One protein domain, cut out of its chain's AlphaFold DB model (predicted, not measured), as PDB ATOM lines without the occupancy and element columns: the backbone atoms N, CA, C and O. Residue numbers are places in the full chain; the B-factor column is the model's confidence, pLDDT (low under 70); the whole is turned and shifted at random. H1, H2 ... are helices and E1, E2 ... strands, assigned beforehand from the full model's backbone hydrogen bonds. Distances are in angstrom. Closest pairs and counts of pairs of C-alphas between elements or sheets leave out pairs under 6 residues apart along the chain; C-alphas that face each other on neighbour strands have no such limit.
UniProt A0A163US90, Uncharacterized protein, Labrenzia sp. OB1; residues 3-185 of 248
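AT A GLANCE: This is residues 3 to 185 of the 248 residues of an uncharacterized protein of Labrenzia sp. OB1 (UniProt A0A163US90). A strongly twisted sheet of five strands is the middle of three layers, with H3 and H4 packed on one face and the shorter H1 and H2 on the other. H7 packs on edge strand E4, while H5 and H6 lie farther out, off the sheet. The printed part has 183 residues with five named strands and seven named helices, in the order E1, E2, E3, H1, E4, H2, E5, H3, H4, H5, H6, H7. The antiparallel sheet runs E4, E3, E2, E1, E5, and the class is mixed, helices and strands. The whole is compact, with a radius of gyration of the C-alphas of 15.3 A, and spans 43 by 36 by 33 A.

IN THESE COORDINATES: E1, residues 3 to 10, begins at C-alpha 3 (-1.430, -5.829, -63.188) and is 21.8 A long. E2, residues 19 to 26, and E3, residues 32 to 39, measure 21.2 A and 23.3 A. H1, residues 47 to 53, precedes E4, residues 65 to 71, 20.7 A. H2 is residues 74 to 82 and E5 residues 85 to 91. H3, residues 95 to 110, is 22.6 A long, and H4, residues 122 to 132, 15.4 A. H5 is residues 157 to 160, H6 residues 170 to 175, and H7 residues 177 to 184, ending at C-alpha 184 (-16.617, -3.131, -67.711).

HOW THE PARTS SIT: E1, E2 and E3 make a meander, each strand the antiparallel neighbour of the one before. Within hydrogen-bond range are N 5 and O 24 of E1 and E2, 2.8 A, N 25 and O 33 of E2 and E3, 2.8 A, N 68 and O 36 of E4 and E3, 2.8 A, and N 4 and O 89 of E1 and E5, 2.9 A. H3 and H4 run along the strands on the same face, at heights over the sheet of 8.8 A and 7.2 A. They touch at a steep tilt of 51 degrees, opposite ways, closest at the C-alphas of Met 101 and Ile 129, 5.6 A. H2, on the opposite face, runs across the strands at 78 degrees to E3 on the local plane. H1 is on the same face as H2. H3 touches H7, closest at C-alphas 95 and 183, 6.4 A, and only just touches H6, with 3 pairs of C-alphas within 8 A. H4 touches H5, closest at C-alphas 132 and 160, 5.1 A. Every O i to N i+4 pair is within hydrogen-bond range in H2, H3, H4, H6 and H7, and 2 of 3 in H1; H5 is too short for such a pair.

THE WHOLE: The farthest C-alphas, of Leu 59 and Glu 92, are 47.8 A apart. The printed part has no cut. The links H1 to E4, H3 to H4 and H4 to H5 are long. Mean pLDDT of the printed part is 77.9; residues 12 to 14, 41 to 62, 163 to 181 and 183 to 185 are under 70.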
ATOM      1  N   LYS A   3      -2.108  -5.328 -64.387       97.44
ATOM      2  CA  LYS A   3      -1.430  -5.829 -63.188       97.44
ATOM      3  C   LYS A   3      -2.342  -5.745 -61.981       97.44
ATOM      4  O   LYS A   3      -3.032  -4.743 -61.810       97.44
ATOM      5  N   ILE A   4      -2.301  -6.766 -61.136       97.62
ATOM      6  CA  ILE A   4      -2.816  -6.706 -59.771       97.62
ATOM      7  C   ILE A   4      -1.621  -6.851 -58.836       97.62
ATOM      8  O   ILE A   4      -0.886  -7.838 -58.899       97.62
ATOM      9  N   GLU A   5      -1.439  -5.855 -57.987       97.62
ATOM     10  CA  GLU A   5      -0.339  -5.733 -57.043       97.62
ATOM     11  C   GLU A   5      -0.870  -5.719 -55.607       97.62
ATOM     12  O   GLU A   5      -1.953  -5.186 -55.345       97.62
ATOM     13  N   VAL A   6      -0.085  -6.253 -54.673       97.31
ATOM     14  CA  VAL A   6      -0.245  -5.987 -53.238       97.31
ATOM     15  C   VAL A   6       0.721  -4.871 -52.870       97.31
ATOM     16  O   VAL A   6       1.904  -4.929 -53.202       97.31
ATOM     17  N   GLY A   7       0.209  -3.823 -52.233       95.00
ATOM     18  CA  GLY A   7       0.996  -2.689 -51.760       95.00
ATOM     19  C   GLY A   7       1.008  -2.577 -50.244       95.00
ATOM     20  O   GLY A   7       0.066  -3.005 -49.587       95.00
ATOM     21  N   TYR A   8       2.060  -1.957 -49.706       92.62
ATOM     22  CA  TYR A   8       2.351  -1.886 -48.273       92.62
ATOM     23  C   TYR A   8       2.445  -0.430 -47.804       92.62
ATOM     24  O   TYR A   8       3.459   0.239 -48.004       92.62
ATOM     25  N   ASN A   9       1.402   0.083 -47.159       87.94
ATOM     26  CA  ASN A   9       1.407   1.426 -46.579       87.94
ATOM     27  C   ASN A   9       1.976   1.396 -45.164       87.94
ATOM     28  O   ASN A   9       1.504   0.634 -44.330       87.94
ATOM     29  N   ALA A  10       2.975   2.227 -44.881       83.19
ATOM     30  CA  ALA A  10       3.555   2.309 -43.547       83.19
ATOM     31  C   ALA A  10       2.580   2.932 -42.534       83.19
ATOM     32  O   ALA A  10       2.004   3.992 -42.787       83.19
ATOM     33  N   ILE A  11       2.484   2.312 -41.356       75.50
ATOM     34  CA  ILE A  11       1.680   2.796 -40.235       75.50
ATOM     35  C   ILE A  11       2.469   3.851 -39.467       75.50
ATOM     36  O   ILE A  11       3.378   3.525 -38.689       75.50
ATOM     37  N   GLY A  12       2.087   5.118 -39.628       68.06
ATOM     38  CA  GLY A  12       2.786   6.256 -39.023       68.06
ATOM     39  C   GLY A  12       2.939   6.155 -37.498       68.06
ATOM     40  O   GLY A  12       4.019   6.417 -36.967       68.06
ATOM     41  N   THR A  13       1.911   5.689 -36.779       67.81
ATOM     42  CA  THR A  13       1.950   5.498 -35.311       67.81
ATOM     43  C   THR A  13       2.961   4.475 -34.832       67.81
ATOM     44  O   THR A  13       3.379   4.533 -33.678       67.81
ATOM     45  N   THR A  14       3.362   3.541 -35.689       65.56
ATOM     46  CA  THR A  14       4.386   2.549 -35.342       65.56
ATOM     47  C   THR A  14       5.799   3.054 -35.619       65.56
ATOM     48  O   THR A  14       6.749   2.288 -35.504       65.56
ATOM     49  N   GLY A  15       5.963   4.323 -36.012       71.69
ATOM     50  CA  GLY A  15       7.239   4.828 -36.512       71.69
ATOM     51  C   GLY A  15       7.626   4.181 -37.844       71.69
ATOM     52  O   GLY A  15       8.811   3.980 -38.093       71.69
ATOM     53  N   ASN A  16       6.631   3.836 -38.674       77.69
ATOM     54  CA  ASN A  16       6.781   3.127 -39.951       77.69
ATOM     55  C   ASN A  16       7.360   1.703 -39.831       77.69
ATOM     56  O   ASN A  16       7.922   1.185 -40.794       77.69
ATOM     57  N   LEU A  17       7.249   1.075 -38.656       81.56
ATOM     58  CA  LEU A  17       7.706  -0.302 -38.443       81.56
ATOM     59  C   LEU A  17       6.733  -1.326 -39.027       81.56
ATOM     60  O   LEU A  17       7.170  -2.314 -39.608       81.56
ATOM     61  N   ALA A  18       5.430  -1.096 -38.872       82.62
ATOM     62  CA  ALA A  18       4.388  -1.977 -39.379       82.62
ATOM     63  C   ALA A  18       3.704  -1.383 -40.618       82.62
ATOM     64  O   ALA A  18       3.715  -0.165 -40.808       82.62
ATOM     65  N   HIS A  19       3.109  -2.240 -41.450       88.62
ATOM     66  CA  HIS A  19       2.481  -1.851 -42.713       88.62
ATOM     67  C   HIS A  19       1.066  -2.431 -42.875       88.62
ATOM     68  O   HIS A  19       0.815  -3.587 -42.512       88.62
ATOM     69  N   HIS A  20       0.166  -1.646 -43.477       87.38
ATOM     70  CA  HIS A  20      -1.125  -2.096 -43.999       87.38
ATOM     71  C   HIS A  20      -1.021  -2.494 -45.466       87.38
ATOM     72  O   HIS A  20      -0.570  -1.713 -46.309       87.38
ATOM     73  N   LYS A  21      -1.526  -3.680 -45.779       92.88
ATOM     74  CA  LYS A  21      -1.683  -4.148 -47.146       92.88
ATOM     75  C   LYS A  21      -2.900  -3.517 -47.813       92.88
ATOM     76  O   LYS A  21      -3.940  -3.301 -47.186       92.88
ATOM     77  N   PHE A  22      -2.788  -3.302 -49.114       93.81
ATOM     78  CA  PHE A  22      -3.897  -2.980 -50.006       93.81
ATOM     79  C   PHE A  22      -3.694  -3.672 -51.353       93.81
ATOM     80  O   PHE A  22      -2.572  -4.024 -51.707       93.81
ATOM     81  N   ILE A  23      -4.767  -3.841 -52.121       96.44
ATOM     82  CA  ILE A  23      -4.681  -4.349 -53.497       96.44
ATOM     83  C   ILE A  23      -4.777  -3.165 -54.452       96.44
ATOM     84  O   ILE A  23      -5.668  -2.327 -54.302       96.44
ATOM     85  N   LEU A  24      -3.888  -3.112 -55.441       96.44
ATOM     86  CA  LEU A  24      -3.901  -2.155 -56.542       96.44
ATOM     87  C   LEU A  24      -4.074  -2.905 -57.859       96.44
ATOM     88  O   LEU A  24      -3.246  -3.727 -58.227       96.44
ATOM     89  N   TYR A  25      -5.122  -2.580 -58.597       96.56
ATOM     90  CA  TYR A  25      -5.316  -3.038 -59.962       96.56
ATOM     91  C   TYR A  25      -5.025  -1.904 -60.934       96.56
ATOM     92  O   TYR A  25      -5.633  -0.838 -60.835       96.56
ATOM     93  N   THR A  26      -4.117  -2.149 -61.872       96.06
ATOM     94  CA  THR A  26      -3.765  -1.240 -62.960       96.06
ATOM     95  C   THR A  26      -4.231  -1.831 -64.281       96.06
ATOM     96  O   THR A  26      -3.731  -2.870 -64.719       96.06
ATOM     97  N   ARG A  27      -5.186  -1.152 -64.918       93.50
ATOM     98  CA  ARG A  27      -5.719  -1.511 -66.233       93.50
ATOM     99  C   ARG A  27      -4.758  -1.164 -67.354       93.50
ATOM    100  O   ARG A  27      -3.867  -0.327 -67.204       93.50
ATOM    101  N   ALA A  28      -5.019  -1.736 -68.524       90.56
ATOM    102  CA  ALA A  28      -4.237  -1.471 -69.726       90.56
ATOM    103  C   ALA A  28      -4.300   0.004 -70.167       90.56
ATOM    104  O   ALA A  28      -3.353   0.499 -70.774       90.56
ATOM    105  N   ASP A  29      -5.388   0.709 -69.840       89.06
ATOM    106  CA  ASP A  29      -5.570   2.140 -70.112       89.06
ATOM    107  C   ASP A  29      -4.918   3.063 -69.060       89.06
ATOM    108  O   ASP A  29      -5.048   4.285 -69.138       89.06
ATOM    109  N   GLY A  30      -4.224   2.491 -68.068       90.44
ATOM    110  CA  GLY A  30      -3.575   3.214 -66.975       90.44
ATOM    111  C   GLY A  30      -4.518   3.645 -65.851       90.44
ATOM    112  O   GLY A  30      -4.061   4.200 -64.850       90.44
ATOM    113  N   SER A  31      -5.826   3.392 -65.962       89.88
ATOM    114  CA  SER A  31      -6.734   3.605 -64.837       89.88
ATOM    115  C   SER A  31      -6.471   2.583 -63.737       89.88
ATOM    116  O   SER A  31      -6.129   1.428 -63.998       89.88
ATOM    117  N   THR A  32      -6.620   3.018 -62.485       93.31
ATOM    118  CA  THR A  32      -6.346   2.158 -61.338       93.31
ATOM    119  C   THR A  32      -7.511   2.071 -60.374       93.31
ATOM    120  O   THR A  32      -8.298   3.009 -60.228       93.31
ATOM    121  N   PHE A  33      -7.612   0.928 -59.711       92.38
ATOM    122  CA  PHE A  33      -8.638   0.598 -58.730       92.38
ATOM    123  C   PHE A  33      -7.965  -0.006 -57.510       92.38
ATOM    124  O   PHE A  33      -6.916  -0.636 -57.634       92.38
ATOM    125  N   GLN A  34      -8.541   0.202 -56.332       92.62
ATOM    126  CA  GLN A  34      -7.945  -0.256 -55.086       92.62
ATOM    127  C   GLN A  34      -8.964  -0.950 -54.191       92.62
ATOM    128  O   GLN A  34     -10.145  -0.590 -54.187       92.62
ATOM    129  N   ILE A  35      -8.479  -1.923 -53.420       91.69
ATOM    130  CA  ILE A  35      -9.208  -2.564 -52.324       91.69
ATOM    131  C   ILE A  35      -8.416  -2.329 -51.045       91.69
ATOM    132  O   ILE A  35      -7.234  -2.670 -50.973       91.69
ATOM    133  N   HIS A  36      -9.079  -1.761 -50.044       89.62
ATOM    134  CA  HIS A  36      -8.504  -1.493 -48.728       89.62
ATOM    135  C   HIS A  36      -9.354  -2.137 -47.644       89.62
ATOM    136  O   HIS A  36     -10.582  -2.066 -47.698       89.62
ATOM    137  N   GLY A  37      -8.699  -2.730 -46.649       85.62
ATOM    138  CA  GLY A  37      -9.337  -3.156 -45.409       85.62
ATOM    139  C   GLY A  37      -9.196  -2.102 -44.316       85.62
ATOM    140  O   GLY A  37      -8.231  -1.346 -44.310       85.62
ATOM    141  N   GLY A  38     -10.132  -2.075 -43.375       82.88
ATOM    142  CA  GLY A  38     -10.116  -1.138 -42.253       82.88
ATOM    143  C   GLY A  38     -11.079  -1.543 -41.141       82.88
ATOM    144  O   GLY A  38     -11.888  -2.463 -41.294       82.88
ATOM    145  N   GLY A  39     -10.981  -0.861 -40.002       77.12
ATOM    146  CA  GLY A  39     -11.967  -0.971 -38.926       77.12
ATOM    147  C   GLY A  39     -13.153  -0.039 -39.176       77.12
ATOM    148  O   GLY A  39     -12.950   1.126 -39.518       77.12
ATOM    149  N   SER A  40     -14.379  -0.513 -38.945       75.56
ATOM    150  CA  SER A  40     -15.630   0.220 -39.226       75.56
ATOM    151  C   SER A  40     -15.872   1.497 -38.403       75.56
ATOM    152  O   SER A  40     -16.909   2.140 -38.545       75.56
ATOM    153  N   ARG A  41     -14.940   1.868 -37.522       67.69
ATOM    154  CA  ARG A  41     -14.991   3.068 -36.670       67.69
ATOM    155  C   ARG A  41     -13.917   4.085 -37.050       67.69
ATOM    156  O   ARG A  41     -13.219   4.593 -36.180       67.69
ATOM    157  N   ASP A  42     -13.770   4.327 -38.350       57.38
ATOM    158  CA  ASP A  42     -12.877   5.344 -38.922       57.38
ATOM    159  C   ASP A  42     -11.384   5.142 -38.619       57.38
ATOM    160  O   ASP A  42     -10.594   6.082 -38.660       57.38
ATOM    161  N   TYR A  43     -10.959   3.894 -38.389       53.41
ATOM    162  CA  TYR A  43      -9.537   3.571 -38.221       53.41
ATOM    163  C   TYR A  43      -8.750   3.540 -39.547       53.41
ATOM    164  O   TYR A  43      -7.564   3.227 -39.547       53.41
ATOM    165  N   GLY A  44      -9.371   3.996 -40.639       54.12
ATOM    166  CA  GLY A  44      -8.750   4.289 -41.931       54.12
ATOM    167  C   GLY A  44      -8.920   3.170 -42.958       54.12
ATOM    168  O   GLY A  44      -8.803   1.992 -42.632       54.12
ATOM    169  N   TYR A  45      -9.192   3.560 -44.208       54.09
ATOM    170  CA  TYR A  45      -9.203   2.690 -45.397       54.09
ATOM    171  C   TYR A  45      -8.238   3.206 -46.476       54.09
ATOM    172  O   TYR A  45      -8.429   2.961 -47.665       54.09
ATOM    173  N   SER A  46      -7.283   4.055 -46.099       46.25
ATOM    174  CA  SER A  46      -6.396   4.764 -47.019       46.25
ATOM    175  C   SER A  46      -5.155   5.237 -46.268       46.25
ATOM    176  O   SER A  46      -5.307   5.713 -45.143       46.25
ATOM    177  N   PRO A  47      -3.967   5.256 -46.901       40.31
ATOM    178  CA  PRO A  47      -2.739   5.757 -46.274       40.31
ATOM    179  C   PRO A  47      -2.854   7.196 -45.739       40.31
ATOM    180  O   PRO A  47      -2.142   7.577 -44.816       40.31
ATOM    181  N   VAL A  48      -3.762   8.016 -46.289       42.97
ATOM    182  CA  VAL A  48      -4.011   9.390 -45.808       42.97
ATOM    183  C   VAL A  48      -5.000   9.424 -44.640       42.97
ATOM    184  O   VAL A  48      -4.838  10.234 -43.734       42.97
ATOM    185  N   GLU A  49      -6.026   8.571 -44.659       45.19
ATOM    186  CA  GLU A  49      -6.995   8.463 -43.556       45.19
ATOM    187  C   GLU A  49      -6.341   7.825 -42.331       45.19
ATOM    188  O   GLU A  49      -6.647   8.204 -41.209       45.19
ATOM    189  N   GLU A  50      -5.386   6.930 -42.556       45.09
ATOM    190  CA  GLU A  50      -4.611   6.255 -41.527       45.09
ATOM    191  C   GLU A  50      -3.617   7.190 -40.826       45.09
ATOM    192  O   GLU A  50      -3.545   7.198 -39.603       45.09
ATOM    193  N   LEU A  51      -2.937   8.076 -41.570       36.84
ATOM    194  CA  LEU A  51      -2.075   9.128 -41.001       36.84
ATOM    195  C   LEU A  51      -2.841  10.089 -40.064       36.84
ATOM    196  O   LEU A  51      -2.245  10.765 -39.226       36.84
ATOM    197  N   VAL A  52      -4.164  10.185 -40.245       37.91
ATOM    198  CA  VAL A  52      -5.074  11.039 -39.464       37.91
ATOM    199  C   VAL A  52      -5.770  10.242 -38.351       37.91
ATOM    200  O   VAL A  52      -5.911  10.756 -37.239       37.91
ATOM    201  N   SER A  53      -6.158   8.986 -38.598       42.81
ATOM    202  CA  SER A  53      -6.774   8.085 -37.608       42.81
ATOM    203  C   SER A  53      -5.768   7.580 -36.570       42.81
ATOM    204  O   SER A  53      -6.139   7.261 -35.439       42.81
ATOM    205  N   SER A  54      -4.474   7.610 -36.900       42.25
ATOM    206  CA  SER A  54      -3.358   7.296 -36.009       42.25
ATOM    207  C   SER A  54      -3.198   8.296 -34.841       42.25
ATOM    208  O   SER A  54      -2.283   8.177 -34.033       42.25
ATOM    209  N   GLY A  55      -4.073   9.300 -34.725       38.88
ATOM    210  CA  GLY A  55      -3.978  10.368 -33.732       38.88
ATOM    211  C   GLY A  55      -4.225   9.974 -32.269       38.88
ATOM    212  O   GLY A  55      -3.699  10.661 -31.399       38.88
ATOM    213  N   VAL A  56      -4.985   8.916 -31.948       40.00
ATOM    214  CA  VAL A  56      -5.224   8.520 -30.538       40.00
ATOM    215  C   VAL A  56      -5.524   7.016 -30.401       40.00
ATOM    216  O   VAL A  56      -6.654   6.589 -30.639       40.00
ATOM    217  N   PRO A  57      -4.569   6.186 -29.944       40.72
ATOM    218  CA  PRO A  57      -4.864   4.841 -29.474       40.72
ATOM    219  C   PRO A  57      -5.504   4.904 -28.082       40.72
ATOM    220  O   PRO A  57      -4.922   5.450 -27.146       40.72
ATOM    221  N   GLY A  58      -6.661   4.262 -27.927       46.44
ATOM    222  CA  GLY A  58      -7.155   3.832 -26.619       46.44
ATOM    223  C   GLY A  58      -8.406   4.553 -26.137       46.44
ATOM    224  O   GLY A  58      -8.323   5.626 -25.560       46.44
ATOM    225  N   LEU A  59      -9.558   3.906 -26.346       43.06
ATOM    226  CA  LEU A  59     -10.725   3.824 -25.438       43.06
ATOM    227  C   LEU A  59     -11.935   3.199 -26.157       43.06
ATOM    228  O   LEU A  59     -12.810   2.630 -25.508       43.06
ATOM    229  N   VAL A  60     -11.952   3.219 -27.495       50.09
ATOM    230  CA  VAL A  60     -13.020   2.651 -28.330       50.09
ATOM    231  C   VAL A  60     -12.396   1.653 -29.306       50.09
ATOM    232  O   VAL A  60     -11.601   2.039 -30.155       50.09
ATOM    233  N   GLY A  61     -12.705   0.358 -29.170       58.47
ATOM    234  CA  GLY A  61     -12.163  -0.682 -30.059       58.47
ATOM    235  C   GLY A  61     -12.481  -0.430 -31.542       58.47
ATOM    236  O   GLY A  61     -13.463   0.250 -31.840       58.47
ATOM    237  N   PHE A  62     -11.683  -1.026 -32.437       65.44
ATOM    238  CA  PHE A  62     -11.675  -0.839 -33.902       65.44
ATOM    239  C   PHE A  62     -12.988  -1.155 -34.644       65.44
ATOM    240  O   PHE A  62     -13.119  -0.858 -35.828       65.44
ATOM    241  N   GLY A  63     -13.976  -1.727 -33.952       79.00
ATOM    242  CA  GLY A  63     -15.235  -2.156 -34.548       79.00
ATOM    243  C   GLY A  63     -15.084  -3.495 -35.262       79.00
ATOM    244  O   GLY A  63     -14.428  -4.408 -34.751       79.00
ATOM    245  N   HIS A  64     -15.717  -3.600 -36.423       81.25
ATOM    246  CA  HIS A  64     -15.704  -4.791 -37.264       81.25
ATOM    247  C   HIS A  64     -14.755  -4.589 -38.445       81.25
ATOM    248  O   HIS A  64     -14.504  -3.449 -38.854       81.25
ATOM    249  N   LEU A  65     -14.208  -5.684 -38.969       81.19
ATOM    250  CA  LEU A  65     -13.453  -5.669 -40.211       81.19
ATOM    251  C   LEU A  65     -14.381  -5.235 -41.341       81.19
ATOM    252  O   LEU A  65     -15.527  -5.659 -41.441       81.19
ATOM    253  N   SER A  66     -13.872  -4.356 -42.183       83.44
ATOM    254  CA  SER A  66     -14.621  -3.772 -43.282       83.44
ATOM    255  C   SER A  66     -13.695  -3.534 -44.462       83.44
ATOM    256  O   SER A  66     -12.475  -3.467 -44.297       83.44
ATOM    257  N   ALA A  67     -14.276  -3.414 -45.649       85.69
ATOM    258  CA  ALA A  67     -13.540  -3.252 -46.890       85.69
ATOM    259  C   ALA A  67     -14.097  -2.082 -47.700       85.69
ATOM    260  O   ALA A  67     -15.293  -1.788 -47.660       85.69
ATOM    261  N   LYS A  68     -13.221  -1.432 -48.462       85.56
ATOM    262  CA  LYS A  68     -13.572  -0.365 -49.396       85.56
ATOM    263  C   LYS A  68     -12.953  -0.669 -50.750       85.56
ATOM    264  O   LYS A  68     -11.742  -0.854 -50.851       85.56
ATOM    265  N   VAL A  69     -13.790  -0.677 -51.780       84.62
ATOM    266  CA  VAL A  69     -13.385  -0.844 -53.177       84.62
ATOM    267  C   VAL A  69     -13.682   0.457 -53.905       84.62
ATOM    268  O   VAL A  69     -14.773   1.005 -53.763       84.62
ATOM    269  N   PHE A  70     -12.716   0.995 -54.644       84.31
ATOM    270  CA  PHE A  70     -12.905   2.261 -55.353       84.31
ATOM    271  C   PHE A  70     -11.964   2.405 -56.548       84.31
ATOM    272  O   PHE A  70     -10.879   1.824 -56.587       84.31
ATOM    273  N   LYS A  71     -12.352   3.242 -57.516       86.25
ATOM    274  CA  LYS A  71     -11.426   3.745 -58.536       86.25
ATOM    275  C   LYS A  71     -10.513   4.802 -57.923       86.25
ATOM    276  O   LYS A  71     -10.998   5.746 -57.298       86.25
ATOM    277  N   SER A  72      -9.208   4.684 -58.139       85.12
ATOM    278  CA  SER A  72      -8.242   5.672 -57.668       85.12
ATOM    279  C   SER A  72      -8.459   7.026 -58.343       85.12
ATOM    280  O   SER A  72      -8.543   7.132 -59.568       85.12
ATOM    281  N   SER A  73      -8.441   8.089 -57.547       85.56
ATOM    282  CA  SER A  73      -8.085   9.424 -58.034       85.56
ATOM    283  C   SER A  73      -6.594   9.497 -58.394       85.56
ATOM    284  O   SER A  73      -5.802   8.666 -57.947       85.56
ATOM    285  N   ALA A  74      -6.187  10.531 -59.138       83.12
ATOM    286  CA  ALA A  74      -4.777  10.762 -59.480       83.12
ATOM    287  C   ALA A  74      -3.873  10.789 -58.232       83.12
ATOM    288  O   ALA A  74      -2.874  10.083 -58.178       83.12
ATOM    289  N   LYS A  75      -4.291  11.500 -57.176       81.38
ATOM    290  CA  LYS A  75      -3.549  11.573 -55.907       81.38
ATOM    291  C   LYS A  75      -3.446  10.215 -55.201       81.38
ATOM    292  O   LYS A  75      -2.407   9.882 -54.646       81.38
ATOM    293  N   GLN A  76      -4.523   9.428 -55.193       81.88
ATOM    294  CA  GLN A  76      -4.498   8.086 -54.595       81.88
ATOM    295  C   GLN A  76      -3.606   7.131 -55.387       81.88
ATOM    296  O   GLN A  76      -2.949   6.286 -54.787       81.88
ATOM    297  N   HIS A  77      -3.578   7.270 -56.712       83.94
ATOM    298  CA  HIS A  77      -2.672   6.513 -57.560       83.94
ATOM    299  C   HIS A  77      -1.213   6.891 -57.285       83.94
ATOM    300  O   HIS A  77      -0.416   6.009 -56.996       83.94
ATOM    301  N   GLU A  78      -0.876   8.183 -57.272       84.94
ATOM    302  CA  GLU A  78       0.472   8.664 -56.933       84.94
ATOM    303  C   GLU A  78       0.930   8.172 -55.555       84.94
ATOM    304  O   GLU A  78       2.040   7.668 -55.419       84.94
ATOM    305  N   ASN A  79       0.061   8.237 -54.544       81.06
ATOM    306  CA  ASN A  79       0.372   7.715 -53.213       81.06
ATOM    307  C   ASN A  79       0.613   6.201 -53.229       81.06
ATOM    308  O   ASN A  79       1.579   5.731 -52.634       81.06
ATOM    309  N   ALA A  80      -0.234   5.441 -53.931       84.25
ATOM    310  CA  ALA A  80      -0.037   4.006 -54.091       84.25
ATOM    311  C   ALA A  80       1.294   3.698 -54.792       84.25
ATOM    312  O   ALA A  80       1.938   2.714 -54.438       84.25
ATOM    313  N   LEU A  81       1.735   4.564 -55.719       86.50
ATOM    314  CA  LEU A  81       3.020   4.449 -56.407       86.50
ATOM    315  C   LEU A  81       4.242   4.649 -55.487       86.50
ATOM    316  O   LEU A  81       5.312   4.123 -55.801       86.50
ATOM    317  N   LEU A  82       4.089   5.341 -54.354       88.19
ATOM    318  CA  LEU A  82       5.155   5.548 -53.363       88.19
ATOM    319  C   LEU A  82       5.319   4.372 -52.392       88.19
ATOM    320  O   LEU A  82       6.403   4.186 -51.841       88.19
ATOM    321  N   ALA A  83       4.261   3.591 -52.172       87.88
ATOM    322  CA  ALA A  83       4.320   2.405 -51.329       87.88
ATOM    323  C   ALA A  83       5.168   1.304 -51.994       87.88
ATOM    324  O   ALA A  83       5.109   1.153 -53.218       87.88
ATOM    325  N   PRO A  84       5.925   0.497 -51.231       93.25
ATOM    326  CA  PRO A  84       6.412  -0.790 -51.712       93.25
ATOM    327  C   PRO A  84       5.252  -1.633 -52.248       93.25
ATOM    328  O   PRO A  84       4.164  -1.632 -51.669       93.25
ATOM    329  N   ARG A  85       5.478  -2.323 -53.367       94.94
ATOM    330  CA  ARG A  85       4.479  -3.164 -54.030       94.94
ATOM    331  C   ARG A  85       5.126  -4.393 -54.638       94.94
ATOM    332  O   ARG A  85       6.282  -4.338 -55.063       94.94
ATOM    333  N   GLU A  86       4.341  -5.448 -54.753       95.94
ATOM    334  CA  GLU A  86       4.688  -6.653 -55.494       95.94
ATOM    335  C   GLU A  86       3.544  -7.082 -56.413       95.94
ATOM    336  O   GLU A  86       2.370  -6.860 -56.118       95.94
ATOM    337  N   VAL A  87       3.895  -7.675 -57.553       96.56
ATOM    338  CA  VAL A  87       2.932  -8.125 -58.562       96.56
ATOM    339  C   VAL A  87       2.440  -9.521 -58.200       96.56
ATOM    340  O   VAL A  87       3.227 -10.464 -58.174       96.56
ATOM    341  N   ILE A  88       1.129  -9.665 -58.009       95.62
ATOM    342  CA  ILE A  88       0.478 -10.959 -57.766       95.62
ATOM    343  C   ILE A  88      -0.010 -11.571 -59.082       95.62
ATOM    344  O   ILE A  88       0.205 -12.756 -59.341       95.62
ATOM    345  N   PHE A  89      -0.631 -10.754 -59.938       95.38
ATOM    346  CA  PHE A  89      -1.110 -11.162 -61.259       95.38
ATOM    347  C   PHE A  89      -0.654 -10.174 -62.331       95.38
ATOM    348  O   PHE A  89      -0.700  -8.960 -62.134       95.38
ATOM    349  N   GLU A  90      -0.282 -10.699 -63.496       96.44
ATOM    350  CA  GLU A  90       0.031  -9.931 -64.701       96.44
ATOM    351  C   GLU A  90      -0.588 -10.643 -65.908       96.44
ATOM    352  O   GLU A  90      -0.491 -11.867 -66.023       96.44
ATOM    353  N   GLY A  91      -1.267  -9.902 -66.784       94.94
ATOM    354  CA  GLY A  91      -2.008 -10.506 -67.892       94.94
ATOM    355  C   GLY A  91      -2.585  -9.501 -68.883       94.94
ATOM    356  O   GLY A  91      -2.373  -8.294 -68.770       94.94
ATOM    357  N   GLU A  92      -3.292 -10.000 -69.895       90.44
ATOM    358  CA  GLU A  92      -3.947  -9.149 -70.901       90.44
ATOM    359  C   GLU A  92      -5.264  -8.551 -70.400       90.44
ATOM    360  O   GLU A  92      -5.520  -7.378 -70.666       90.44
ATOM    361  N   ASP A  93      -6.042  -9.335 -69.649       88.88
ATOM    362  CA  ASP A  93      -7.287  -8.929 -68.996       88.88
ATOM    363  C   ASP A  93      -7.377  -9.583 -67.609       88.88
ATOM    364  O   ASP A  93      -7.495 -10.803 -67.471       88.88
ATOM    365  N   LEU A  94      -7.293  -8.760 -66.571       92.25
ATOM    366  CA  LEU A  94      -7.442  -9.125 -65.167       92.25
ATOM    367  C   LEU A  94      -8.713  -8.514 -64.560       92.25
ATOM    368  O   LEU A  94      -8.930  -8.642 -63.353       92.25
ATOM    369  N   SER A  95      -9.586  -7.898 -65.365       85.50
ATOM    370  CA  SER A  95     -10.813  -7.245 -64.890       85.50
ATOM    371  C   SER A  95     -11.728  -8.213 -64.140       85.50
ATOM    372  O   SER A  95     -12.228  -7.890 -63.061       85.50
ATOM    373  N   ARG A  96     -11.878  -9.441 -64.652       82.38
ATOM    374  CA  ARG A  96     -12.652 -10.511 -64.002       82.38
ATOM    375  C   ARG A  96     -12.001 -10.985 -62.704       82.38
ATOM    376  O   ARG A  96     -12.714 -11.267 -61.744       82.38
ATOM    377  N   THR A  97     -10.672 -11.054 -62.652       87.12
ATOM    378  CA  THR A  97      -9.930 -11.424 -61.436       87.12
ATOM    379  C   THR A  97     -10.101 -10.358 -60.362       87.12
ATOM    380  O   THR A  97     -10.515 -10.674 -59.248       87.12
ATOM    381  N   PHE A  98      -9.886  -9.086 -60.702       90.06
ATOM    382  CA  PHE A  98     -10.094  -7.980 -59.770       90.06
ATOM    383  C   PHE A  98     -11.557  -7.872 -59.325       90.06
ATOM    384  O   PHE A  98     -11.838  -7.600 -58.158       90.06
ATOM    385  N   PHE A  99     -12.506  -8.144 -60.223       83.19
ATOM    386  CA  PHE A  99     -13.913  -8.216 -59.855       83.19
ATOM    387  C   PHE A  99     -14.160  -9.325 -58.822       83.19
ATOM    388  O   PHE A  99     -14.718  -9.047 -57.771       83.19
ATOM    389  N   LYS A 100     -13.663 -10.554 -59.012       81.75
ATOM    390  CA  LYS A 100     -13.766 -11.603 -57.973       81.75
ATOM    391  C   LYS A 100     -13.189 -11.147 -56.625       81.75
ATOM    392  O   LYS A 100     -13.831 -11.343 -55.592       81.75
ATOM    393  N   MET A 101     -12.036 -10.477 -56.644       90.12
ATOM    394  CA  MET A 101     -11.390  -9.933 -55.444       90.12
ATOM    395  C   MET A 101     -12.255  -8.910 -54.704       90.12
ATOM    396  O   MET A 101     -12.392  -8.990 -53.484       90.12
ATOM    397  N   ALA A 102     -12.866  -7.970 -55.429       86.81
ATOM    398  CA  ALA A 102     -13.757  -6.964 -54.849       86.81
ATOM    399  C   ALA A 102     -14.959  -7.605 -54.134       86.81
ATOM    400  O   ALA A 102     -15.369  -7.157 -53.063       86.81
ATOM    401  N   GLY A 103     -15.483  -8.691 -54.698       77.88
ATOM    402  CA  GLY A 103     -16.585  -9.448 -54.114       77.88
ATOM    403  C   GLY A 103     -16.218 -10.151 -52.837       77.88
ATOM    404  O   GLY A 103     -16.939 -10.058 -51.850       77.88
ATOM    405  N   MET A 104     -15.067 -10.816 -52.861       83.56
ATOM    406  CA  MET A 104     -14.511 -11.461 -51.683       83.56
ATOM    407  C   MET A 104     -14.282 -10.445 -50.559       83.56
ATOM    408  O   MET A 104     -14.686 -10.682 -49.422       83.56
ATOM    409  N   ALA A 105     -13.713  -9.280 -50.881       85.81
ATOM    410  CA  ALA A 105     -13.501  -8.208 -49.915       85.81
ATOM    411  C   ALA A 105     -14.810  -7.793 -49.224       85.81
ATOM    412  O   ALA A 105     -14.866  -7.680 -47.999       85.81
ATOM    413  N   GLN A 106     -15.874  -7.607 -50.009       79.62
ATOM    414  CA  GLN A 106     -17.190  -7.258 -49.485       79.62
ATOM    415  C   GLN A 106     -17.821  -8.410 -48.691       79.62
ATOM    416  O   GLN A 106     -18.366  -8.164 -47.620       79.62
ATOM    417  N   GLY A 107     -17.726  -9.650 -49.175       74.75
ATOM    418  CA  GLY A 107     -18.258 -10.827 -48.488       74.75
ATOM    419  C   GLY A 107     -17.614 -11.038 -47.117       74.75
ATOM    420  O   GLY A 107     -18.322 -11.286 -46.146       74.75
ATOM    421  N   ILE A 108     -16.292 -10.854 -47.007       77.56
ATOM    422  CA  ILE A 108     -15.581 -10.884 -45.718       77.56
ATOM    423  C   ILE A 108     -16.054  -9.739 -44.810       77.56
ATOM    424  O   ILE A 108     -16.308  -9.961 -43.627       77.56
ATOM    425  N   ALA A 109     -16.210  -8.525 -45.349       77.62
ATOM    426  CA  ALA A 109     -16.698  -7.377 -44.581       77.62
ATOM    427  C   ALA A 109     -18.134  -7.574 -44.048       77.62
ATOM    428  O   ALA A 109     -18.447  -7.145 -42.940       77.62
ATOM    429  N   GLU A 110     -19.005  -8.243 -44.809       76.31
ATOM    430  CA  GLU A 110     -20.402  -8.515 -44.432       76.31
ATOM    431  C   GLU A 110     -20.553  -9.577 -43.336       76.31
ATOM    432  O   GLU A 110     -21.614  -9.661 -42.724       76.31
ATOM    433  N   GLN A 111     -19.500 -10.339 -43.026       75.19
ATOM    434  CA  GLN A 111     -19.508 -11.234 -41.864       75.19
ATOM    435  C   GLN A 111     -19.485 -10.475 -40.530       75.19
ATOM    436  O   GLN A 111     -19.663 -11.093 -39.482       75.19
ATOM    437  N   GLU A 112     -19.225  -9.160 -40.552       75.94
ATOM    438  CA  GLU A 112     -19.105  -8.318 -39.359       75.94
ATOM    439  C   GLU A 112     -18.165  -8.942 -38.310       75.94
ATOM    440  O   GLU A 112     -18.389  -8.886 -37.098       75.94
ATOM    441  N   SER A 113     -17.075  -9.564 -38.766       75.56
ATOM    442  CA  SER A 113     -16.081 -10.142 -37.867       75.56
ATOM    443  C   SER A 113     -15.364  -9.026 -37.105       75.56
ATOM    444  O   SER A 113     -15.164  -7.918 -37.605       75.56
ATOM    445  N   LYS A 114     -15.009  -9.266 -35.842       78.12
ATOM    446  CA  LYS A 114     -14.381  -8.235 -35.006       78.12
ATOM    447  C   LYS A 114     -12.986  -7.896 -35.530       78.12
ATOM    448  O   LYS A 114     -12.188  -8.803 -35.744       78.12
ATOM    449  N   TYR A 115     -12.668  -6.610 -35.667       80.62
ATOM    450  CA  TYR A 115     -11.332  -6.190 -36.087       80.62
ATOM    451  C   TYR A 115     -10.318  -6.385 -34.950       80.62
ATOM    452  O   TYR A 115     -10.507  -5.879 -33.835       80.62
ATOM    453  N   HIS A 116      -9.217  -7.068 -35.256       75.62
ATOM    454  CA  HIS A 116      -8.087  -7.309 -34.365       75.62
ATOM    455  C   HIS A 116      -6.786  -6.904 -35.048       75.62
ATOM    456  O   HIS A 116      -6.422  -7.484 -36.064       75.62
ATOM    457  N   ALA A 117      -6.065  -5.943 -34.464       74.75
ATOM    458  CA  ALA A 117      -4.866  -5.352 -35.061       74.75
ATOM    459  C   ALA A 117      -3.740  -6.359 -35.375       74.75
ATOM    460  O   ALA A 117      -2.889  -6.055 -36.202       74.75
ATOM    461  N   ASP A 118      -3.737  -7.540 -34.760       74.25
ATOM    462  CA  ASP A 118      -2.697  -8.565 -34.875       74.25
ATOM    463  C   ASP A 118      -3.122  -9.833 -35.635       74.25
ATOM    464  O   ASP A 118      -2.283 -10.705 -35.836       74.25
ATOM    465  N   SER A 119      -4.395  -9.970 -36.027       74.31
ATOM    466  CA  SER A 119      -4.926 -11.266 -36.490       74.31
ATOM    467  C   SER A 119      -6.103 -11.205 -37.462       74.31
ATOM    468  O   SER A 119      -6.141 -12.000 -38.389       74.31
ATOM    469  N   ASN A 120      -7.070 -10.303 -37.269       78.50
ATOM    470  CA  ASN A 120      -8.217 -10.133 -38.168       78.50
ATOM    471  C   ASN A 120      -8.318  -8.661 -38.569       78.50
ATOM    472  O   ASN A 120      -9.084  -7.887 -37.984       78.50
ATOM    473  N   ASN A 121      -7.467  -8.264 -39.509       82.06
ATOM    474  CA  ASN A 121      -7.292  -6.878 -39.930       82.06
ATOM    475  C   ASN A 121      -7.246  -6.761 -41.464       82.06
ATOM    476  O   ASN A 121      -7.608  -7.675 -42.201       82.06
ATOM    477  N   SER A 122      -6.805  -5.604 -41.956       85.31
ATOM    478  CA  SER A 122      -6.646  -5.339 -43.388       85.31
ATOM    479  C   SER A 122      -5.646  -6.265 -44.085       85.31
ATOM    480  O   SER A 122      -5.820  -6.544 -45.265       85.31
ATOM    481  N   ASN A 123      -4.605  -6.723 -43.389       90.06
ATOM    482  CA  ASN A 123      -3.567  -7.580 -43.961       90.06
ATOM    483  C   ASN A 123      -4.136  -8.974 -44.194       90.06
ATOM    484  O   ASN A 123      -4.095  -9.470 -45.315       90.06
ATOM    485  N   THR A 124      -4.813  -9.517 -43.179       88.50
ATOM    486  CA  THR A 124      -5.571 -10.769 -43.286       88.50
ATOM    487  C   THR A 124      -6.617 -10.702 -44.396       88.50
ATOM    488  O   THR A 124      -6.766 -11.651 -45.160       88.50
ATOM    489  N   LEU A 125      -7.337  -9.577 -44.519       90.69
ATOM    490  CA  LEU A 125      -8.307  -9.365 -45.596       90.69
ATOM    491  C   LEU A 125      -7.643  -9.503 -46.974       90.69
ATOM    492  O   LEU A 125      -8.138 -10.254 -47.812       90.69
ATOM    493  N   VAL A 126      -6.541  -8.783 -47.209       94.38
ATOM    494  CA  VAL A 126      -5.820  -8.817 -48.492       94.38
ATOM    495  C   VAL A 126      -5.321 -10.225 -48.798       94.38
ATOM    496  O   VAL A 126      -5.545 -10.713 -49.904       94.38
ATOM    497  N   ASP A 127      -4.743 -10.907 -47.816       93.94
ATOM    498  CA  ASP A 127      -4.216 -12.258 -47.999       93.94
ATOM    499  C   ASP A 127      -5.311 -13.261 -48.339       93.94
ATOM    500  O   ASP A 127      -5.175 -14.021 -49.294       93.94
ATOM    501  N   ARG A 128      -6.454 -13.201 -47.644       89.12
ATOM    502  CA  ARG A 128      -7.620 -14.041 -47.960       89.12
ATOM    503  C   ARG A 128      -8.149 -13.765 -49.366       89.12
ATOM    504  O   ARG A 128      -8.505 -14.705 -50.073       89.12
ATOM    505  N   ILE A 129      -8.187 -12.504 -49.797       92.25
ATOM    506  CA  ILE A 129      -8.606 -12.141 -51.158       92.25
ATOM    507  C   ILE A 129      -7.642 -12.716 -52.206       92.25
ATOM    508  O   ILE A 129      -8.090 -13.267 -53.217       92.25
ATOM    509  N   VAL A 130      -6.334 -12.586 -51.976       93.62
ATOM    510  CA  VAL A 130      -5.289 -13.078 -52.884       93.62
ATOM    511  C   VAL A 130      -5.315 -14.603 -52.959       93.62
ATOM    512  O   VAL A 130      -5.444 -15.137 -54.061       93.62
ATOM    513  N   GLN A 131      -5.297 -15.280 -51.808       88.88
ATOM    514  CA  GLN A 131      -5.442 -16.730 -51.660       88.88
ATOM    515  C   GLN A 131      -6.622 -17.239 -52.492       88.88
ATOM    516  O   GLN A 131      -6.442 -18.018 -53.423       88.88
ATOM    517  N   TRP A 132      -7.826 -16.718 -52.244       84.88
ATOM    518  CA  TRP A 132      -9.045 -17.164 -52.926       84.88
ATOM    519  C   TRP A 132      -9.121 -16.823 -54.410       84.88
ATOM    520  O   TRP A 132      -9.918 -17.407 -55.142       84.88
ATOM    521  N   SER A 133      -8.293 -15.894 -54.871       87.31
ATOM    522  CA  SER A 133      -8.170 -15.587 -56.294       87.31
ATOM    523  C   SER A 133      -7.159 -16.497 -57.001       87.31
ATOM    524  O   SER A 133      -6.898 -16.294 -58.186       87.31
ATOM    525  N   GLY A 134      -6.591 -17.485 -56.297       87.19
ATOM    526  CA  GLY A 134      -5.528 -18.351 -56.805       87.19
ATOM    527  C   GLY A 134      -4.180 -17.636 -56.886       87.19
ATOM    528  O   GLY A 134      -3.357 -17.962 -57.740       87.19
ATOM    529  N   GLY A 135      -3.983 -16.608 -56.061       89.44
ATOM    530  CA  GLY A 135      -2.724 -15.890 -55.947       89.44
ATOM    531  C   GLY A 135      -1.788 -16.594 -54.975       89.44
ATOM    532  O   GLY A 135      -2.218 -17.334 -54.097       89.44
ATOM    533  N   ARG A 136      -0.492 -16.356 -55.146       90.00
ATOM    534  CA  ARG A 136       0.552 -16.824 -54.223       90.00
ATOM    535  C   ARG A 136       0.639 -15.886 -53.021       90.00
ATOM    536  O   ARG A 136       0.175 -14.748 -53.104       90.00
ATOM    537  N   ALA A 137       1.239 -16.379 -51.943       89.62
ATOM    538  CA  ALA A 137       1.559 -15.564 -50.781       89.62
ATOM    539  C   ALA A 137       2.429 -14.360 -51.192       89.62
ATOM    540  O   ALA A 137       3.310 -14.537 -52.038       89.62
ATOM    541  N   PRO A 138       2.164 -13.153 -50.662       92.62
ATOM    542  CA  PRO A 138       3.026 -11.997 -50.881       92.62
ATOM    543  C   PRO A 138       4.416 -12.184 -50.244       92.62
ATOM    544  O   PRO A 138       4.530 -12.449 -49.048       92.62
ATOM    545  N   ASP A 139       5.478 -12.006 -51.027       91.75
ATOM    546  CA  ASP A 139       6.865 -12.259 -50.609       91.75
ATOM    547  C   ASP A 139       7.419 -11.155 -49.682       91.75
ATOM    548  O   ASP A 139       8.450 -11.326 -49.020       91.75
ATOM    549  N   LEU A 140       6.798  -9.970 -49.663       92.00
ATOM    550  CA  LEU A 140       7.339  -8.799 -48.972       92.00
ATOM    551  C   LEU A 140       6.901  -8.653 -47.508       92.00
ATOM    552  O   LEU A 140       7.336  -7.704 -46.848       92.00
ATOM    553  N   ASP A 141       6.115  -9.584 -46.976       85.56
ATOM    554  CA  ASP A 141       5.552  -9.518 -45.620       85.56
ATOM    555  C   ASP A 141       6.603  -9.439 -44.508       85.56
ATOM    556  O   ASP A 141       6.429  -8.704 -43.530       85.56
ATOM    557  N   GLU A 142       7.723 -10.150 -44.660       82.44
ATOM    558  CA  GLU A 142       8.824 -10.115 -43.688       82.44
ATOM    559  C   GLU A 142       9.589  -8.787 -43.732       82.44
ATOM    560  O   GLU A 142      10.066  -8.284 -42.711       82.44
ATOM    561  N   LYS A 143       9.709  -8.196 -44.927       88.75
ATOM    562  CA  LYS A 143      10.429  -6.937 -45.144       88.75
ATOM    563  C   LYS A 143       9.589  -5.727 -44.741       88.75
ATOM    564  O   LYS A 143      10.125  -4.734 -44.244       88.75
ATOM    565  N   HIS A 144       8.287  -5.807 -44.972       88.69
ATOM    566  CA  HIS A 144       7.301  -4.792 -44.646       88.69
ATOM    567  C   HIS A 144       6.346  -5.373 -43.621       88.69
ATOM    568  O   HIS A 144       5.213  -5.690 -43.953       88.69
ATOM    569  N   TRP A 145       6.838  -5.514 -42.382       88.88
ATOM    570  CA  TRP A 145       6.143  -6.227 -41.312       88.88
ATOM    571  C   TRP A 145       4.649  -5.889 -41.279       88.88
ATOM    572  O   TRP A 145       4.252  -4.776 -40.931       88.88
ATOM    573  N   SER A 146       3.828  -6.865 -41.655       88.25
ATOM    574  CA  SER A 146       2.378  -6.733 -41.764       88.25
ATOM    575  C   SER A 146       1.709  -7.668 -40.752       88.25
ATOM    576  O   SER A 146       1.496  -8.845 -41.043       88.25
ATOM    577  N   PRO A 147       1.367  -7.183 -39.542       83.19
ATOM    578  CA  PRO A 147       0.705  -7.992 -38.519       83.19
ATOM    579  C   PRO A 147      -0.592  -8.619 -39.037       83.19
ATOM    580  O   PRO A 147      -1.326  -7.966 -39.777       83.19
ATOM    581  N   GLY A 148      -0.896  -9.853 -38.635       82.56
ATOM    582  CA  GLY A 148      -2.103 -10.571 -39.062       82.56
ATOM    583  C   GLY A 148      -2.078 -11.100 -40.499       82.56
ATOM    584  O   GLY A 148      -3.102 -11.610 -40.953       82.56
ATOM    585  N   SER A 149      -0.952 -10.982 -41.209       87.69
ATOM    586  CA  SER A 149      -0.775 -11.650 -42.502       87.69
ATOM    587  C   SER A 149      -0.789 -13.167 -42.339       87.69
ATOM    588  O   SER A 149      -0.396 -13.678 -41.286       87.69
ATOM    589  N   LEU A 150      -1.267 -13.869 -43.361       86.31
ATOM    590  CA  LEU A 150      -1.303 -15.332 -43.370       86.31
ATOM    591  C   LEU A 150       0.081 -15.911 -43.666       86.31
ATOM    592  O   LEU A 150       0.894 -15.276 -44.330       86.31
ATOM    593  N   GLU A 151       0.333 -17.134 -43.207       82.88
ATOM    594  CA  GLU A 151       1.568 -17.849 -43.543       82.88
ATOM    595  C   GLU A 151       1.487 -18.445 -44.963       82.88
ATOM    596  O   GLU A 151       0.423 -18.904 -45.389       82.88
ATOM    597  N   ASP A 152       2.618 -18.520 -45.676       82.44
ATOM    598  CA  ASP A 152       2.699 -19.052 -47.049       82.44
ATOM    599  C   ASP A 152       1.969 -20.389 -47.279       82.44
ATOM    600  O   ASP A 152       1.296 -20.526 -48.309       82.44
ATOM    601  N   PRO A 153       2.039 -21.384 -46.363       83.25
ATOM    602  CA  PRO A 153       1.361 -22.663 -46.553       83.25
ATOM    603  C   PRO A 153      -0.164 -22.556 -46.637       83.25
ATOM    604  O   PRO A 153      -0.804 -23.496 -47.108       83.25
ATOM    605  N   GLU A 154      -0.765 -21.446 -46.197       79.38
ATOM    606  CA  GLU A 154      -2.206 -21.251 -46.318       79.38
ATOM    607  C   GLU A 154      -2.633 -20.991 -47.771       79.38
ATOM    608  O   GLU A 154      -3.750 -21.347 -48.129       79.38
ATOM    609  N   PHE A 155      -1.793 -20.425 -48.643       79.81
ATOM    610  CA  PHE A 155      -2.256 -19.850 -49.915       79.81
ATOM    611  C   PHE A 155      -2.673 -20.836 -51.021       79.81
ATOM    612  O   PHE A 155      -3.334 -20.381 -51.947       79.81
ATOM    613  N   ASP A 156      -2.303 -22.125 -50.953       78.50
ATOM    614  CA  ASP A 156      -2.502 -23.188 -51.977       78.50
ATOM    615  C   ASP A 156      -3.175 -22.739 -53.308       78.50
ATOM    616  O   ASP A 156      -4.363 -22.999 -53.553       78.50
ATOM    617  N   PRO A 157      -2.437 -22.051 -54.203       80.75
ATOM    618  CA  PRO A 157      -3.025 -21.385 -55.368       80.75
ATOM    619  C   PRO A 157      -3.727 -22.346 -56.339       80.75
ATOM    620  O   PRO A 157      -4.712 -21.987 -56.996       80.75
ATOM    621  N   GLU A 158      -3.241 -23.587 -56.435       76.38
ATOM    622  CA  GLU A 158      -3.836 -24.618 -57.287       76.38
ATOM    623  C   GLU A 158      -5.194 -25.086 -56.772       76.38
ATOM    624  O   GLU A 158      -6.042 -25.487 -57.575       76.38
ATOM    625  N   PHE A 159      -5.399 -25.089 -55.457       75.94
ATOM    626  CA  PHE A 159      -6.691 -25.393 -54.862       75.94
ATOM    627  C   PHE A 159      -7.664 -24.226 -55.056       75.94
ATOM    628  O   PHE A 159      -8.734 -24.406 -55.644       75.94
ATOM    629  N   PHE A 160      -7.281 -23.017 -54.638       74.25
ATOM    630  CA  PHE A 160      -8.194 -21.869 -54.630       74.25
ATOM    631  C   PHE A 160      -8.594 -21.390 -56.028       74.25
ATOM    632  O   PHE A 160      -9.736 -20.981 -56.227       74.25
ATOM    633  N   SER A 161      -7.712 -21.517 -57.023       72.44
ATOM    634  CA  SER A 161      -8.048 -21.194 -58.421       72.44
ATOM    635  C   SER A 161      -9.186 -22.047 -59.001       72.44
ATOM    636  O   SER A 161      -9.815 -21.637 -59.981       72.44
ATOM    637  N   LYS A 162      -9.467 -23.213 -58.405       72.56
ATOM    638  CA  LYS A 162     -10.533 -24.139 -58.824       72.56
ATOM    639  C   LYS A 162     -11.856 -23.898 -58.102       72.56
ATOM    640  O   LYS A 162     -12.868 -24.471 -58.506       72.56
ATOM    641  N   LEU A 163     -11.867 -23.094 -57.038       65.50
ATOM    642  CA  LEU A 163     -13.090 -22.816 -56.297       65.50
ATOM    643  C   LEU A 163     -14.027 -21.927 -57.126       65.50
ATOM    644  O   LEU A 163     -13.566 -21.047 -57.866       65.50
ATOM    645  N   PRO A 164     -15.352 -22.137 -57.025       57.41
ATOM    646  CA  PRO A 164     -16.297 -21.239 -57.662       57.41
ATOM    647  C   PRO A 164     -16.094 -19.825 -57.100       57.41
ATOM    648  O   PRO A 164     -15.794 -19.673 -55.911       57.41
ATOM    649  N   PRO A 165     -16.252 -18.775 -57.925       55.12
ATOM    650  CA  PRO A 165     -16.226 -17.417 -57.409       55.12
ATOM    651  C   PRO A 165     -17.278 -17.299 -56.310       55.12
ATOM    652  O   PRO A 165     -18.404 -17.768 -56.483       55.12
ATOM    653  N   ILE A 166     -16.912 -16.681 -55.186       57.94
ATOM    654  CA  ILE A 166     -17.865 -16.405 -54.114       57.94
ATOM    655  C   ILE A 166     -18.965 -15.550 -54.720       57.94
ATOM    656  O   ILE A 166     -18.720 -14.426 -55.164       57.94
ATOM    657  N   LEU A 167     -20.146 -16.152 -54.844       49.78
ATOM    658  CA  LEU A 167     -21.289 -15.530 -55.481       49.78
ATOM    659  C   LEU A 167     -21.686 -14.328 -54.634       49.78
ATOM    660  O   LEU A 167     -22.023 -14.441 -53.458       49.78
ATOM    661  N   TRP A 168     -21.597 -13.166 -55.265       58.44
ATOM    662  CA  TRP A 168     -22.058 -11.906 -54.724       58.44
ATOM    663  C   TRP A 168     -23.558 -12.035 -54.471       58.44
ATOM    664  O   TRP A 168     -24.311 -12.404 -55.375       58.44
ATOM    665  N   GLY A 169     -24.015 -11.700 -53.266       53.38
ATOM    666  CA  GLY A 169     -25.437 -11.455 -53.071       53.38
ATOM    667  C   GLY A 169     -25.887 -10.300 -53.974       53.38
ATOM    668  O   GLY A 169     -25.098  -9.417 -54.323       53.38
ATOM    669  N   LYS A 170     -27.173 -10.261 -54.338       50.03
ATOM    670  CA  LYS A 170     -27.775  -9.137 -55.086       50.03
ATOM    671  C   LYS A 170     -27.455  -7.772 -54.449       50.03
ATOM    672  O   LYS A 170     -27.258  -6.773 -55.148       50.03
ATOM    673  N   ASP A 171     -27.345  -7.750 -53.126       55.31
ATOM    674  CA  ASP A 171     -27.005  -6.568 -52.338       55.31
ATOM    675  C   ASP A 171     -25.545  -6.137 -52.544       55.31
ATOM    676  O   ASP A 171     -25.269  -4.946 -52.692       55.31
ATOM    677  N   THR A 172     -24.616  -7.091 -52.640       56.00
ATOM    678  CA  THR A 172     -23.187  -6.866 -52.905       56.00
ATOM    679  C   THR A 172     -22.980  -6.208 -54.274       56.00
ATOM    680  O   THR A 172     -22.253  -5.220 -54.380       56.00
ATOM    681  N   TYR A 173     -23.663  -6.699 -55.319       60.91
ATOM    682  CA  TYR A 173     -23.601  -6.100 -56.662       60.91
ATOM    683  C   TYR A 173     -24.156  -4.675 -56.665       60.91
ATOM    684  O   TYR A 173     -23.536  -3.754 -57.194       60.91
ATOM    685  N   SER A 174     -25.308  -4.483 -56.020       64.69
ATOM    686  CA  SER A 174     -25.978  -3.183 -55.957       64.69
ATOM    687  C   SER A 174     -25.121  -2.123 -55.256       64.69
ATOM    688  O   SER A 174     -25.079  -0.981 -55.712       64.69
ATOM    689  N   LYS A 175     -24.402  -2.497 -54.187       62.91
ATOM    690  CA  LYS A 175     -23.517  -1.591 -53.433       62.91
ATOM    691  C   LYS A 175     -22.312  -1.093 -54.237       62.91
ATOM    692  O   LYS A 175     -21.887   0.032 -54.009       62.91
ATOM    693  N   HIS A 176     -21.787  -1.897 -55.165       64.12
ATOM    694  CA  HIS A 176     -20.555  -1.592 -55.914       64.12
ATOM    695  C   HIS A 176     -20.789  -1.379 -57.417       64.12
ATOM    696  O   HIS A 176     -19.850  -1.435 -58.214       64.12
ATOM    697  N   LYS A 177     -22.040  -1.134 -57.831       67.00
ATOM    698  CA  LYS A 177     -22.449  -0.994 -59.243       67.00
ATOM    699  C   LYS A 177     -21.654   0.074 -60.004       67.00
ATOM    700  O   LYS A 177     -21.427  -0.061 -61.205       67.00
ATOM    701  N   ASP A 178     -21.216   1.132 -59.329       67.31
ATOM    702  CA  ASP A 178     -20.388   2.188 -59.910       67.31
ATOM    703  C   ASP A 178     -18.977   1.696 -60.263       67.31
ATOM    704  O   ASP A 178     -18.454   2.054 -61.324       67.31
ATOM    705  N   VAL A 179     -18.378   0.859 -59.412       65.25
ATOM    706  CA  VAL A 179     -17.084   0.213 -59.658       65.25
ATOM    707  C   VAL A 179     -17.229  -0.810 -60.774       65.25
ATOM    708  O   VAL A 179     -16.450  -0.771 -61.725       65.25
ATOM    709  N   VAL A 180     -18.264  -1.657 -60.721       66.94
ATOM    710  CA  VAL A 180     -18.575  -2.634 -61.780       66.94
ATOM    711  C   VAL A 180     -18.708  -1.939 -63.128       66.94
ATOM    712  O   VAL A 180     -17.991  -2.265 -64.073       66.94
ATOM    713  N   GLY A 181     -19.557  -0.913 -63.206       66.69
ATOM    714  CA  GLY A 181     -19.741  -0.150 -64.433       66.69
ATOM    715  C   GLY A 181     -18.429   0.454 -64.936       66.69
ATOM    716  O   GLY A 181     -18.203   0.510 -66.134       66.69
ATOM    717  N   GLN A 182     -17.524   0.884 -64.056       70.50
ATOM    718  CA  GLN A 182     -16.220   1.415 -64.468       70.50
ATOM    719  C   GLN A 182     -15.233   0.341 -64.936       70.50
ATOM    720  O   GLN A 182     -14.462   0.605 -65.863       70.50
ATOM    721  N   LEU A 183     -15.261  -0.851 -64.338       63.31
ATOM    722  CA  LEU A 183     -14.428  -1.979 -64.753       63.31
ATOM    723  C   LEU A 183     -14.816  -2.461 -66.160       63.31
ATOM    724  O   LEU A 183     -13.937  -2.627 -67.006       63.31
ATOM    725  N   PHE A 184     -16.114  -2.558 -66.454       66.56
ATOM    726  CA  PHE A 184     -16.617  -3.131 -67.711       66.56
ATOM    727  C   PHE A 184     -16.979  -2.102 -68.805       66.56
ATOM    728  O   PHE A 184     -17.212  -2.467 -69.948       66.56
ATOM    729  N   LYS A 185     -16.926  -0.790 -68.530       59.62
ATOM    730  CA  LYS A 185     -17.232   0.273 -69.520       59.62
ATOM    731  C   LYS A 185     -16.405   0.254 -70.816       59.62
ATOM    732  O   LYS A 185     -16.847   0.820 -71.807       59.62
TER     733      LYS A 185